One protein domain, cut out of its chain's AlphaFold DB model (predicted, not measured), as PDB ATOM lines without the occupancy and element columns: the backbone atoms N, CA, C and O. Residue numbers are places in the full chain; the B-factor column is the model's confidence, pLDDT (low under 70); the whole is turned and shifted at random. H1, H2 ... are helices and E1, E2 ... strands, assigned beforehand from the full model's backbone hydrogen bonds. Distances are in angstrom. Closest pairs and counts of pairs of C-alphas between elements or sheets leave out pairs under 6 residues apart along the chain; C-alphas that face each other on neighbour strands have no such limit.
ATOM      1  N   PHE A   3       8.832 -31.618  25.296       89.25
ATOM      2  CA  PHE A   3       8.656 -30.360  24.580       89.25
ATOM      3  C   PHE A   3       9.495 -30.377  23.305       89.25
ATOM      4  O   PHE A   3      10.612 -30.894  23.316       89.25
ATOM      5  N   GLY A   4       8.970 -29.809  22.226       88.31
ATOM      6  CA  GLY A   4       9.688 -29.665  20.964       88.31
ATOM      7  C   GLY A   4       9.328 -28.371  20.242       88.31
ATOM      8  O   GLY A   4       8.263 -27.795  20.451       88.31
ATOM      9  N   ILE A   5      10.224 -27.909  19.374       89.62
ATOM     10  CA  ILE A   5       9.955 -26.755  18.514       89.62
ATOM     11  C   ILE A   5       9.054 -27.222  17.373       89.62
ATOM     12  O   ILE A   5       9.391 -28.159  16.645       89.62
ATOM     13  N   TYR A   6       7.894 -26.591  17.212       90.81
ATOM     14  CA  TYR A   6       6.999 -26.903  16.104       90.81
ATOM     15  C   TYR A   6       7.455 -26.192  14.826       90.81
ATOM     16  O   TYR A   6       7.538 -24.971  14.789       90.81
ATOM     17  N   ASN A   7       7.726 -26.961  13.771       88.12
ATOM     18  CA  ASN A   7       7.942 -26.455  12.424       88.12
ATOM     19  C   ASN A   7       6.855 -27.033  11.495       88.12
ATOM     20  O   ASN A   7       6.889 -28.240  11.242       88.12
ATOM     21  N   PRO A   8       5.906 -26.225  10.990       85.56
ATOM     22  CA  PRO A   8       4.801 -26.710  10.159       85.56
ATOM     23  C   PRO A   8       5.255 -27.293   8.811       85.56
ATOM     24  O   PRO A   8       4.588 -28.178   8.277       85.56
ATOM     25  N   GLU A   9       6.416 -26.879   8.293       87.25
ATOM     26  CA  GLU A   9       6.978 -27.417   7.048       87.25
ATOM     27  C   GLU A   9       7.465 -28.864   7.211       87.25
ATOM     28  O   GLU A   9       7.418 -29.659   6.270       87.25
ATOM     29  N   ILE A  10       7.919 -29.223   8.415       85.75
ATOM     30  CA  ILE A  10       8.464 -30.552   8.733       85.75
ATOM     31  C   ILE A  10       7.386 -31.432   9.376       85.75
ATOM     32  O   ILE A  10       7.217 -32.603   9.034       85.75
ATOM     33  N   HIS A  11       6.628 -30.873  10.312       85.12
ATOM     34  CA  HIS A  11       5.644 -31.580  11.118       85.12
ATOM     35  C   HIS A  11       4.252 -31.484  10.482       85.12
ATOM     36  O   HIS A  11       3.379 -30.782  10.987       85.12
ATOM     37  N   LYS A  12       4.038 -32.208   9.380       81.81
ATOM     38  CA  LYS A  12       2.788 -32.144   8.594       81.81
ATOM     39  C   LYS A  12       1.638 -32.990   9.145       81.81
ATOM     40  O   LYS A  12       0.489 -32.767   8.782       81.81
ATOM     41  N   PHE A  13       1.938 -33.967   9.998       82.19
ATOM     42  CA  PHE A  13       0.961 -34.948  10.468       82.19
ATOM     43  C   PHE A  13       0.784 -34.871  11.976       82.19
ATOM     44  O   PHE A  13       1.737 -35.075  12.730       82.19
ATOM     45  N   HIS A  14      -0.456 -34.644  12.402       82.25
ATOM     46  CA  HIS A  14      -0.865 -34.676  13.802       82.25
ATOM     47  C   HIS A  14      -2.207 -35.389  13.915       82.25
ATOM     48  O   HIS A  14      -3.005 -35.371  12.982       82.25
ATOM     49  N   GLN A  15      -2.450 -36.037  15.049       82.19
ATOM     50  CA  GLN A  15      -3.775 -36.572  15.349       82.19
ATOM     51  C   GLN A  15      -4.718 -35.425  15.697       82.19
ATOM     52  O   GLN A  15      -4.326 -34.550  16.463       82.19
ATOM     53  N   GLU A  16      -5.948 -35.460  15.189       83.69
ATOM     54  CA  GLU A  16      -6.966 -34.468  15.535       83.69
ATOM     55  C   GLU A  16      -7.165 -34.374  17.047       83.69
ATOM     56  O   GLU A  16      -7.265 -35.381  17.758       83.69
ATOM     57  N   ASN A  17      -7.178 -33.143  17.548       86.56
ATOM     58  CA  ASN A  17      -7.167 -32.877  18.973       86.56
ATOM     59  C   ASN A  17      -7.707 -31.471  19.238       86.56
ATOM     60  O   ASN A  17      -7.168 -30.504  18.699       86.56
ATOM     61  N   PRO A  18      -8.716 -31.321  20.109       89.06
ATOM     62  CA  PRO A  18      -9.390 -30.042  20.295       89.06
ATOM     63  C   PRO A  18      -8.520 -28.984  20.995       89.06
ATOM     64  O   PRO A  18      -8.909 -27.822  21.053       89.06
ATOM     65  N   TYR A  19      -7.353 -29.364  21.524       92.69
ATOM     66  CA  TYR A  19      -6.367 -28.428  22.071       92.69
ATOM     67  C   TYR A  19      -5.330 -27.968  21.049       92.69
ATOM     68  O   TYR A  19      -4.547 -27.073  21.350       92.69
ATOM     69  N   HIS A  20      -5.274 -28.565  19.854       92.94
ATOM     70  CA  HIS A  20      -4.363 -28.072  18.826       92.94
ATOM     71  C   HIS A  20      -4.732 -26.649  18.424       92.94
ATOM     72  O   HIS A  20      -5.898 -26.305  18.259       92.94
ATOM     73  N   SER A  21      -3.704 -25.838  18.223       91.19
ATOM     74  CA  SER A  21      -3.798 -24.514  17.617       91.19
ATOM     75  C   SER A  21      -2.826 -24.423  16.447       91.19
ATOM     76  O   SER A  21      -2.085 -25.374  16.168       91.19
ATOM     77  N   ASP A  22      -2.803 -23.284  15.765       89.81
ATOM     78  CA  ASP A  22      -1.817 -23.015  14.713       89.81
ATOM     79  C   ASP A  22      -0.386 -23.090  15.252       89.81
ATOM     80  O   ASP A  22       0.518 -23.573  14.573       89.81
ATOM     81  N   ASN A  23      -0.202 -22.691  16.513       91.31
ATOM     82  CA  ASN A  23       1.106 -22.591  17.141       91.31
ATOM     83  C   ASN A  23       1.502 -23.830  17.941       91.31
ATOM     84  O   ASN A  23       2.692 -24.069  18.104       91.31
ATOM     85  N   SER A  24       0.544 -24.599  18.472       93.94
ATOM     86  CA  SER A  24       0.833 -25.689  19.413       93.94
ATOM     87  C   SER A  24       0.109 -26.981  19.056       93.94
ATOM     88  O   SER A  24      -1.110 -27.001  18.875       93.94
ATOM     89  N   LYS A  25       0.862 -28.083  19.003       94.44
ATOM     90  CA  LYS A  25       0.376 -29.439  18.733       94.44
ATOM     91  C   LYS A  25       0.677 -30.341  19.924       94.44
ATOM     92  O   LYS A  25       1.822 -30.459  20.354       94.44
ATOM     93  N   PHE A  26      -0.356 -30.989  20.445       94.12
ATOM     94  CA  PHE A  26      -0.301 -31.833  21.637       94.12
ATOM     95  C   PHE A  26      -0.441 -33.311  21.276       94.12
ATOM     96  O   PHE A  26      -1.295 -33.689  20.471       94.12
ATOM     97  N   ARG A  27       0.379 -34.159  21.892       91.12
ATOM     98  CA  ARG A  27       0.375 -35.605  21.676       91.12
ATOM     99  C   ARG A  27       0.346 -36.335  23.008       91.12
ATOM    100  O   ARG A  27       1.070 -35.979  23.933       91.12
ATOM    101  N   ILE A  28      -0.428 -37.411  23.057       89.75
ATOM    102  CA  ILE A  28      -0.431 -38.373  24.157       89.75
ATOM    103  C   ILE A  28       0.027 -39.718  23.596       89.75
ATOM    104  O   ILE A  28      -0.521 -40.219  22.616       89.75
ATOM    105  N   ALA A  29       1.068 -40.291  24.191       85.50
ATOM    106  CA  ALA A  29       1.570 -41.618  23.873       85.50
ATOM    107  C   ALA A  29       1.430 -42.508  25.108       85.50
ATOM    108  O   ALA A  29       1.924 -42.178  26.187       85.50
ATOM    109  N   LYS A  30       0.734 -43.632  24.945       83.88
ATOM    110  CA  LYS A  30       0.549 -44.627  26.000       83.88
ATOM    111  C   LYS A  30       1.514 -45.770  25.780       83.88
ATOM    112  O   LYS A  30       1.621 -46.297  24.673       83.88
ATOM    113  N   TYR A  31       2.154 -46.178  26.857       81.75
ATOM    114  CA  TYR A  31       3.105 -47.264  26.871       81.75
ATOM    115  C   TYR A  31       2.614 -48.287  27.896       81.75
ATOM    116  O   TYR A  31       2.334 -47.981  29.055       81.75
ATOM    117  N   ASN A  32       2.429 -49.517  27.430       79.88
ATOM    118  CA  ASN A  32       2.073 -50.640  28.283       79.88
ATOM    119  C   ASN A  32       3.344 -51.449  28.516       79.88
ATOM    120  O   ASN A  32       3.685 -52.318  27.711       79.88
ATOM    121  N   ARG A  33       4.069 -51.135  29.590       77.25
ATOM    122  CA  ARG A  33       5.214 -51.941  30.019       77.25
ATOM    123  C   ARG A  33       4.717 -53.067  30.924       77.25
ATOM    124  O   ARG A  33       3.634 -52.984  31.498       77.25
ATOM    125  N   LYS A  34       5.498 -54.145  31.037       77.06
ATOM    126  CA  LYS A  34       5.108 -55.336  31.817       77.06
ATOM    127  C   LYS A  34       4.785 -55.012  33.282       77.06
ATOM    128  O   LYS A  34       3.912 -55.652  33.855       77.06
ATOM    129  N   GLU A  35       5.474 -54.034  33.862       84.50
ATOM    130  CA  GLU A  35       5.423 -53.729  35.299       84.50
ATOM    131  C   GLU A  35       4.559 -52.507  35.633       84.50
ATOM    132  O   GLU A  35       4.062 -52.384  36.750       84.50
ATOM    133  N   TYR A  36       4.360 -51.600  34.678       78.81
ATOM    134  CA  TYR A  36       3.588 -50.379  34.876       78.81
ATOM    135  C   TYR A  36       3.036 -49.850  33.554       78.81
ATOM    136  O   TYR A  36       3.534 -50.145  32.467       78.81
ATOM    137  N   LYS A  37       1.993 -49.029  33.667       84.06
ATOM    138  CA  LYS A  37       1.461 -48.245  32.554       84.06
ATOM    139  C   LYS A  37       2.011 -46.834  32.669       84.06
ATOM    140  O   LYS A  37       1.771 -46.171  33.675       84.06
ATOM    141  N   ASP A  38       2.729 -46.384  31.651       85.25
ATOM    142  CA  ASP A  38       3.210 -45.013  31.544       85.25
ATOM    143  C   ASP A  38       2.477 -44.261  30.433       85.25
ATOM    144  O   ASP A  38       2.088 -44.805  29.398       85.25
ATOM    145  N   THR A  39       2.246 -42.972  30.671       88.75
ATOM    146  CA  THR A  39       1.726 -42.063  29.654       88.75
ATOM    147  C   THR A  39       2.674 -40.894  29.494       88.75
ATOM    148  O   THR A  39       3.011 -40.193  30.448       88.75
ATOM    149  N   GLN A  40       3.096 -40.676  28.257       89.12
ATOM    150  CA  GLN A  40       3.869 -39.520  27.865       89.12
ATOM    151  C   GLN A  40       2.941 -38.505  27.209       89.12
ATOM    152  O   GLN A  40       2.370 -38.756  26.151       89.12
ATOM    153  N   ILE A  41       2.833 -37.338  27.826       93.19
ATOM    154  CA  ILE A  41       2.249 -36.148  27.210       93.19
ATOM    155  C   ILE A  41       3.371 -35.315  26.589       93.19
ATOM    156  O   ILE A  41       4.462 -35.211  27.166       93.19
ATOM    157  N   ALA A  42       3.129 -34.766  25.406       92.44
ATOM    158  CA  ALA A  42       4.099 -33.972  24.672       92.44
ATOM    159  C   ALA A  42       3.444 -32.772  23.984       92.44
ATOM    160  O   ALA A  42       2.290 -32.848  23.556       92.44
ATOM    161  N   CYS A  43       4.207 -31.693  23.840       94.19
ATOM    162  CA  CYS A  43       3.809 -30.496  23.112       94.19
ATOM    163  C   CYS A  43       4.919 -30.084  22.144       94.19
ATOM    164  O   CYS A  43       6.070 -29.927  22.549       94.19
ATOM    165  N   ASN A  44       4.557 -29.863  20.885       92.94
ATOM    166  CA  ASN A  44       5.378 -29.105  19.956       92.94
ATOM    167  C   ASN A  44       4.767 -27.712  19.815       92.94
ATOM    168  O   ASN A  44       3.596 -27.621  19.450       92.94
ATOM    169  N   SER A  45       5.533 -26.647  20.062       93.88
ATOM    170  CA  SER A  45       5.037 -25.272  19.922       93.88
ATOM    171  C   SER A  45       6.022 -24.363  19.188       93.88
ATOM    172  O   SER A  45       7.231 -24.495  19.367       93.88
ATOM    173  N   THR A  46       5.515 -23.441  18.365       93.25
ATOM    174  CA  THR A  46       6.295 -22.319  17.800       93.25
ATOM    175  C   THR A  46       6.579 -21.247  18.851       93.25
ATOM    176  O   THR A  46       7.460 -20.415  18.658       93.25
ATOM    177  N   LEU A  47       5.847 -21.267  19.970       92.56
ATOM    178  CA  LEU A  47       5.988 -20.292  21.050       92.56
ATOM    179  C   LEU A  47       7.206 -20.569  21.936       92.56
ATOM    180  O   LEU A  47       7.630 -19.678  22.663       92.56
ATOM    181  N   PHE A  48       7.779 -21.776  21.887       90.81
ATOM    182  CA  PHE A  48       8.984 -22.094  22.649       90.81
ATOM    183  C   PHE A  48      10.207 -21.405  22.040       90.81
ATOM    184  O   PHE A  48      10.755 -21.851  21.035       90.81
ATOM    185  N   ASN A  49      10.635 -20.328  22.691       87.56
ATOM    186  CA  ASN A  49      11.874 -19.608  22.432       87.56
ATOM    187  C   ASN A  49      12.399 -19.005  23.748       87.56
ATOM    188  O   ASN A  49      11.748 -19.102  24.788       87.56
ATOM    189  N   GLU A  50      13.577 -18.389  23.702       83.75
ATOM    190  CA  GLU A  50      14.250 -17.776  24.851       83.75
ATOM    191  C   GLU A  50      13.492 -16.590  25.473       83.75
ATOM    192  O   GLU A  50      13.770 -16.222  26.610       83.75
ATOM    193  N   ASN A  51      12.514 -16.031  24.756       88.62
ATOM    194  CA  ASN A  51      11.724 -14.871  25.162       88.62
ATOM    195  C   ASN A  51      10.289 -15.233  25.585       88.62
ATOM    196  O   ASN A  51       9.482 -14.333  25.828       88.62
ATOM    197  N   ILE A  52       9.928 -16.522  25.643       92.88
ATOM    198  CA  ILE A  52       8.586 -16.929  26.073       92.88
ATOM    199  C   ILE A  52       8.324 -16.445  27.503       92.88
ATOM    200  O   ILE A  52       9.162 -16.602  28.390       92.88
ATOM    201  N   SER A  53       7.149 -15.860  27.745       94.00
ATOM    202  CA  SER A  53       6.784 -15.432  29.092       94.00
ATOM    203  C   SER A  53       6.495 -16.647  29.991       94.00
ATOM    204  O   SER A  53       5.978 -17.660  29.503       94.00
ATOM    205  N   PRO A  54       6.747 -16.563  31.313       94.44
ATOM    206  CA  PRO A  54       6.372 -17.629  32.248       94.44
ATOM    207  C   PRO A  54       4.880 -17.972  32.170       94.44
ATOM    208  O   PRO A  54       4.500 -19.139  32.264       94.44
ATOM    209  N   VAL A  55       4.029 -16.968  31.936       95.12
ATOM    210  CA  VAL A  55       2.576 -17.138  31.819       95.12
ATOM    211  C   VAL A  55       2.200 -17.912  30.558       95.12
ATOM    212  O   VAL A  55       1.390 -18.835  30.632       95.12
ATOM    213  N   ASP A  56       2.786 -17.585  29.406       94.31
ATOM    214  CA  ASP A  56       2.498 -18.300  28.159       94.31
ATOM    215  C   ASP A  56       3.027 -19.731  28.210       94.31
ATOM    216  O   ASP A  56       2.318 -20.666  27.827       94.31
ATOM    217  N   TYR A  57       4.222 -19.927  28.775       94.25
ATOM    218  CA  TYR A  57       4.755 -21.260  29.029       94.25
ATOM    219  C   TYR A  57       3.819 -22.076  29.932       94.25
ATOM    220  O   TYR A  57       3.420 -23.186  29.570       94.25
ATOM    221  N   ALA A  58       3.393 -21.513  31.069       95.19
ATOM    222  CA  ALA A  58       2.477 -22.169  32.000       95.19
ATOM    223  C   ALA A  58       1.127 -22.509  31.351       95.19
ATOM    224  O   ALA A  58       0.593 -23.598  31.564       95.19
ATOM    225  N   ARG A  59       0.591 -21.625  30.500       95.88
ATOM    226  CA  ARG A  59      -0.645 -21.869  29.741       95.88
ATOM    227  C   ARG A  59      -0.509 -23.025  28.750       95.88
ATOM    228  O   ARG A  59      -1.450 -23.803  28.628       95.88
ATOM    229  N   ILE A  60       0.636 -23.169  28.079       95.50
ATOM    230  CA  ILE A  60       0.898 -24.309  27.182       95.50
ATOM    231  C   ILE A  60       1.017 -25.611  27.984       95.50
ATOM    232  O   ILE A  60       0.465 -26.639  27.588       95.50
ATOM    233  N   VAL A  61       1.712 -25.580  29.127       94.88
ATOM    234  CA  VAL A  61       1.808 -26.739  30.031       94.88
ATOM    235  C   VAL A  61       0.423 -27.145  30.531       94.88
ATOM    236  O   VAL A  61       0.089 -28.330  30.511       94.88
ATOM    237  N   TYR A  62      -0.405 -26.171  30.911       96.69
ATOM    238  CA  TYR A  62      -1.792 -26.402  31.294       96.69
ATOM    239  C   TYR A  62      -2.581 -27.078  30.170       96.69
ATOM    240  O   TYR A  62      -3.194 -28.118  30.406       96.69
ATOM    241  N   ASP A  63      -2.516 -26.556  28.940       96.31
ATOM    242  CA  ASP A  63      -3.216 -27.139  27.786       96.31
ATOM    243  C   ASP A  63      -2.764 -28.574  27.498       96.31
ATOM    244  O   ASP A  63      -3.580 -29.423  27.146       96.31
ATOM    245  N   MET A  64      -1.483 -28.883  27.705       95.50
ATOM    246  CA  MET A  64      -0.962 -30.240  27.544       95.50
ATOM    247  C   MET A  64      -1.573 -31.223  28.554       95.50
ATOM    248  O   MET A  64      -1.914 -32.348  28.182       95.50
ATOM    249  N   PHE A  65      -1.748 -30.815  29.814       95.88
ATOM    250  CA  PHE A  65      -2.455 -31.626  30.809       95.88
ATOM    251  C   PHE A  65      -3.958 -31.686  30.545       95.88
ATOM    252  O   PHE A  65      -4.541 -32.763  30.618       95.88
ATOM    253  N   ALA A  66      -4.583 -30.556  30.216       96.06
ATOM    254  CA  ALA A  66      -6.005 -30.482  29.907       96.06
ATOM    255  C   ALA A  66      -6.370 -31.395  28.733       96.06
ATOM    256  O   ALA A  66      -7.319 -32.169  28.819       96.06
ATOM    257  N   CYS A  67      -5.543 -31.389  27.691       95.06
ATOM    258  CA  CYS A  67      -5.631 -32.306  26.570       95.06
ATOM    259  C   CYS A  67      -5.644 -33.775  27.015       95.06
ATOM    260  O   CYS A  67      -6.539 -34.528  26.628       95.06
ATOM    261  N   TYR A  68      -4.693 -34.173  27.863       94.38
ATOM    262  CA  TYR A  68      -4.644 -35.527  28.415       94.38
ATOM    263  C   TYR A  68      -5.892 -35.865  29.228       94.38
ATOM    264  O   TYR A  68      -6.510 -36.905  29.009       94.38
ATOM    265  N   LEU A  69      -6.305 -34.971  30.122       95.00
ATOM    266  CA  LEU A  69      -7.455 -35.200  30.986       95.00
ATOM    267  C   LEU A  69      -8.759 -35.349  30.191       95.00
ATOM    268  O   LEU A  69      -9.535 -36.262  30.464       95.00
ATOM    269  N   VAL A  70      -8.981 -34.505  29.182       94.38
ATOM    270  CA  VAL A  70     -10.168 -34.581  28.315       94.38
ATOM    271  C   VAL A  70     -10.183 -35.872  27.491       94.38
ATOM    272  O   VAL A  70     -11.242 -36.470  27.315       94.38
ATOM    273  N   GLN A  71      -9.029 -36.337  27.004       90.81
ATOM    274  CA  GLN A  71      -8.962 -37.583  26.233       90.81
ATOM    275  C   GLN A  71      -9.164 -38.837  27.093       90.81
ATOM    276  O   GLN A  71      -9.793 -39.795  26.644       90.81
ATOM    277  N   GLU A  72      -8.651 -38.849  28.325       90.88
ATOM    278  CA  GLU A  72      -8.712 -40.036  29.184       90.88
ATOM    279  C   GLU A  72      -9.996 -40.149  30.004       90.88
ATOM    280  O   GLU A  72     -10.463 -41.259  30.281       90.88
ATOM    281  N   PHE A  73     -10.582 -39.025  30.417       92.94
ATOM    282  CA  PHE A  73     -11.668 -39.020  31.390       92.94
ATOM    283  C   PHE A  73     -12.951 -38.470  30.781       92.94
ATOM    284  O   PHE A  73     -13.140 -37.268  30.664       92.94
ATOM    285  N   LYS A  74     -13.916 -39.361  30.524       89.62
ATOM    286  CA  LYS A  74     -15.221 -39.033  29.910       89.62
ATOM    287  C   LYS A  74     -16.023 -37.921  30.607       89.62
ATOM    288  O   LYS A  74     -16.946 -37.385  30.010       89.62
ATOM    289  N   LYS A  75     -15.744 -37.637  31.884       94.75
ATOM    290  CA  LYS A  75     -16.431 -36.599  32.673       94.75
ATOM    291  C   LYS A  75     -15.753 -35.228  32.591       94.75
ATOM    292  O   LYS A  75     -16.335 -34.255  33.056       94.75
ATOM    293  N   ILE A  76     -14.530 -35.161  32.071       96.19
ATOM    294  CA  ILE A  76     -13.772 -33.920  31.928       96.19
ATOM    295  C   ILE A  76     -13.991 -33.420  30.505       96.19
ATOM    296  O   ILE A  76     -13.710 -34.131  29.543       96.19
ATOM    297  N   THR A  77     -14.507 -32.200  30.375       95.69
ATOM    298  CA  THR A  77     -14.759 -31.573  29.076       95.69
ATOM    299  C   THR A  77     -13.768 -30.448  28.815       95.69
ATOM    300  O   THR A  77     -13.140 -29.923  29.742       95.69
ATOM    301  N   LYS A  78     -13.627 -30.060  27.545       94.75
ATOM    302  CA  LYS A  78     -12.753 -28.949  27.171       94.75
ATOM    303  C   LYS A  78     -13.225 -27.638  27.789       94.75
ATOM    304  O   LYS A  78     -12.410 -26.891  28.309       94.75
ATOM    305  N   GLU A  79     -14.530 -27.402  27.808       95.88
ATOM    306  CA  GLU A  79     -15.143 -26.186  28.349       95.88
ATOM    307  C   GLU A  79     -14.839 -26.032  29.844       95.88
ATOM    308  O   GLU A  79     -14.511 -24.939  30.306       95.88
ATOM    309  N   LEU A  80     -14.883 -27.141  30.596       96.12
ATOM    310  CA  LEU A  80     -14.498 -27.158  32.006       96.12
ATOM    311  C   LEU A  80     -13.030 -26.751  32.182       96.12
ATOM    312  O   LEU A  80     -12.714 -25.904  33.017       96.12
ATOM    313  N   MET A  81     -12.134 -27.346  31.396       97.25
ATOM    314  CA  MET A  81     -10.707 -27.047  31.475       97.25
ATOM    315  C   MET A  81     -10.383 -25.624  31.005       97.25
ATOM    316  O   MET A  81      -9.538 -24.973  31.615       97.25
ATOM    317  N   ASP A  82     -11.060 -25.114  29.980       95.88
ATOM    318  CA  ASP A  82     -10.898 -23.740  29.493       95.88
ATOM    319  C   ASP A  82     -11.348 -22.728  30.554       95.88
ATOM    320  O   ASP A  82     -10.637 -21.760  30.820       95.88
ATOM    321  N   SER A  83     -12.474 -22.986  31.233       96.69
ATOM    322  CA  SER A  83     -12.916 -22.165  32.368       96.69
ATOM    323  C   SER A  83     -11.866 -22.137  33.476       96.69
ATOM    324  O   SER A  83     -11.596 -21.078  34.031       96.69
ATOM    325  N   LYS A  84     -11.265 -23.291  33.783       97.06
ATOM    326  CA  LYS A  84     -10.254 -23.433  34.837       97.06
ATOM    327  C   LYS A  84      -8.912 -22.794  34.478       97.06
ATOM    328  O   LYS A  84      -8.181 -22.391  35.374       97.06
ATOM    329  N   LYS A  85      -8.600 -22.632  33.190       96.38
ATOM    330  CA  LYS A  85      -7.374 -21.960  32.734       96.38
ATOM    331  C   LYS A  85      -7.327 -20.486  33.146       96.38
ATOM    332  O   LYS A  85      -6.246 -19.949  33.373       96.38
ATOM    333  N   ASN A  86      -8.488 -19.842  33.255       92.75
ATOM    334  CA  ASN A  86      -8.592 -18.455  33.710       92.75
ATOM    335  C   ASN A  86      -8.349 -18.303  35.220       92.75
ATOM    336  O   ASN A  86      -8.037 -17.204  35.664       92.75
ATOM    337  N   ASP A  87      -8.438 -19.399  35.981       96.00
ATOM    338  CA  ASP A  87      -8.209 -19.433  37.431       96.00
ATOM    339  C   ASP A  87      -6.721 -19.653  37.785       96.00
ATOM    340  O   ASP A  87      -6.386 -19.834  38.957       96.00
ATOM    341  N   LEU A  88      -5.816 -19.693  36.794       96.12
ATOM    342  CA  LEU A  88      -4.380 -19.851  37.037       96.12
ATOM    343  C   LEU A  88      -3.847 -18.690  37.885       96.12
ATOM    344  O   LEU A  88      -3.977 -17.524  37.513       96.12
ATOM    345  N   ASP A  89      -3.198 -19.022  39.001       96.88
ATOM    346  CA  ASP A  89      -2.570 -18.042  39.884       96.88
ATOM    347  C   ASP A  89      -1.327 -17.449  39.213       96.88
ATOM    348  O   ASP A  89      -0.234 -18.022  39.238       96.88
ATOM    349  N   ILE A  90      -1.516 -16.291  38.580       95.81
ATOM    350  CA  ILE A  90      -0.452 -15.585  37.866       95.81
ATOM    351  C   ILE A  90       0.664 -15.169  38.818       95.81
ATOM    352  O   ILE A  90       1.822 -15.278  38.434       95.81
ATOM    353  N   ASN A  91       0.341 -14.771  40.055       95.88
ATOM    354  CA  ASN A  91       1.356 -14.355  41.022       95.88
ATOM    355  C   ASN A  91       2.292 -15.520  41.329       95.88
ATOM    356  O   ASN A  91       3.501 -15.357  41.238       95.88
ATOM    357  N   CYS A  92       1.731 -16.706  41.586       94.69
ATOM    358  CA  CYS A  92       2.502 -17.932  41.790       94.69
ATOM    359  C   CYS A  92       3.360 -18.296  40.564       94.69
ATOM    360  O   CYS A  92       4.529 -18.651  40.702       94.69
ATOM    361  N   ILE A  93       2.810 -18.170  39.350       94.56
ATOM    362  CA  ILE A  93       3.538 -18.458  38.101       94.56
ATOM    363  C   ILE A  93       4.724 -17.503  37.891       94.56
ATOM    364  O   ILE A  93       5.728 -17.902  37.307       94.56
ATOM    365  N   THR A  94       4.607 -16.252  38.336       94.38
ATOM    366  CA  THR A  94       5.633 -15.219  38.141       94.38
ATOM    367  C   THR A  94       6.539 -14.999  39.354       94.38
ATOM    368  O   THR A  94       7.406 -14.135  39.289       94.38
ATOM    369  N   ASP A  95       6.353 -15.742  40.449       92.69
ATOM    370  CA  ASP A  95       7.096 -15.547  41.710       92.69
ATOM    371  C   ASP A  95       8.555 -16.038  41.647       92.69
ATOM    372  O   ASP A  95       9.344 -15.842  42.568       92.69
ATOM    373  N   PHE A  96       8.942 -16.696  40.554       85.62
ATOM    374  CA  PHE A  96      10.291 -17.206  40.345       85.62
ATOM    375  C   PHE A  96      10.885 -16.707  39.030       85.62
ATOM    376  O   PHE A  96      10.180 -16.475  38.047       85.62
ATOM    377  N   ASP A  97      12.215 -16.592  39.012       86.50
ATOM    378  CA  ASP A  97      12.977 -16.260  37.809       86.50
ATOM    379  C   ASP A  97      12.642 -17.258  36.686       86.50
ATOM    380  O   ASP A  97      12.811 -18.473  36.849       86.50
ATOM    381  N   PHE A  98      12.187 -16.741  35.543       85.38
ATOM    382  CA  PHE A  98      11.871 -17.536  34.362       85.38
ATOM    383  C   PHE A  98      12.616 -17.021  33.114       85.38
ATOM    384  O   PHE A  98      12.536 -15.826  32.823       85.38
ATOM    385  N   PRO A  99      13.276 -17.906  32.339       83.94
ATOM    386  CA  PRO A  99      13.541 -19.304  32.682       83.94
ATOM    387  C   PRO A  99      14.399 -19.398  33.951       83.94
ATOM    388  O   PRO A  99      15.100 -18.453  34.316       83.94
ATOM    389  N   ALA A 100      14.326 -20.537  34.641       83.00
ATOM    390  CA  ALA A 100      15.136 -20.739  35.832       83.00
ATOM    391  C   ALA A 100      16.628 -20.582  35.493       83.00
ATOM    392  O   ALA A 100      17.090 -20.930  34.404       83.00
TER     393      ALA A 100
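Overview. This is residues 3 to 100 of the 142 residues of an uncharacterized protein of Sphingobacterium sp. DR205 (UniProt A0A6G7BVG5). A long hairpin, E2 and E3, with short E1 beside E3, makes a narrow sheet; H1 slants over one face, making two layers, and H2 folds back along H1, with H3 at H1's first residues. The hairpin's tip, residues 32 to 37, sticks out. The 98 printed residues run E1 E2 E3 H1 H2 H3; the class is mixed, helices and strands, and the sheet, order E1 E3 E2, is mixed. It is only just compact, close to loose: radius of gyration of the C-alphas 14.7 A, spans 40 by 35 by 30 A.

Arrangement. Start at E3, residues 37 to 45, antiparallel to E2, residues 24 to 32; N 29 and O 40, 2.8 A apart, are within hydrogen-bond range. E1, residues 3 to 5, is parallel to E3, with N 4 and O 43 within range at 2.9 A. H1, residues 54 to 72, is on the sheet, height 9.3 A; its closest C-alphas to E2 are Met 64 and Phe 26, 6.2 A. H2, residues 78 to 85, touches H1 as a helical hairpin, shallow tilt of 30 degrees, opposite ways; closest C-alphas Ala 66 and Met 81, 6.0 A. H3, residues 90 to 94, touches H1's residues 54 to 58 alone; closest C-alphas Pro 54 and Thr 94, 6.4 A. In H1, H2 and H3 every O i to N i+4 pair is within range.

Along the chain. Find E1's start, C-alpha 3, at (8.656, -30.360, 24.580). E2 and E3 each run 26.5 A, H1 27.2 A; H3 ends at C-alpha 94 (5.633, -15.219, 38.141).

Size, cuts and confidence. The farthest C-alphas, Lys 34 and Asn 91, are 42.2 A apart. The printed part has no cut, the link E1 to E2 is long, and no printed residue is under 70 in pLDDT.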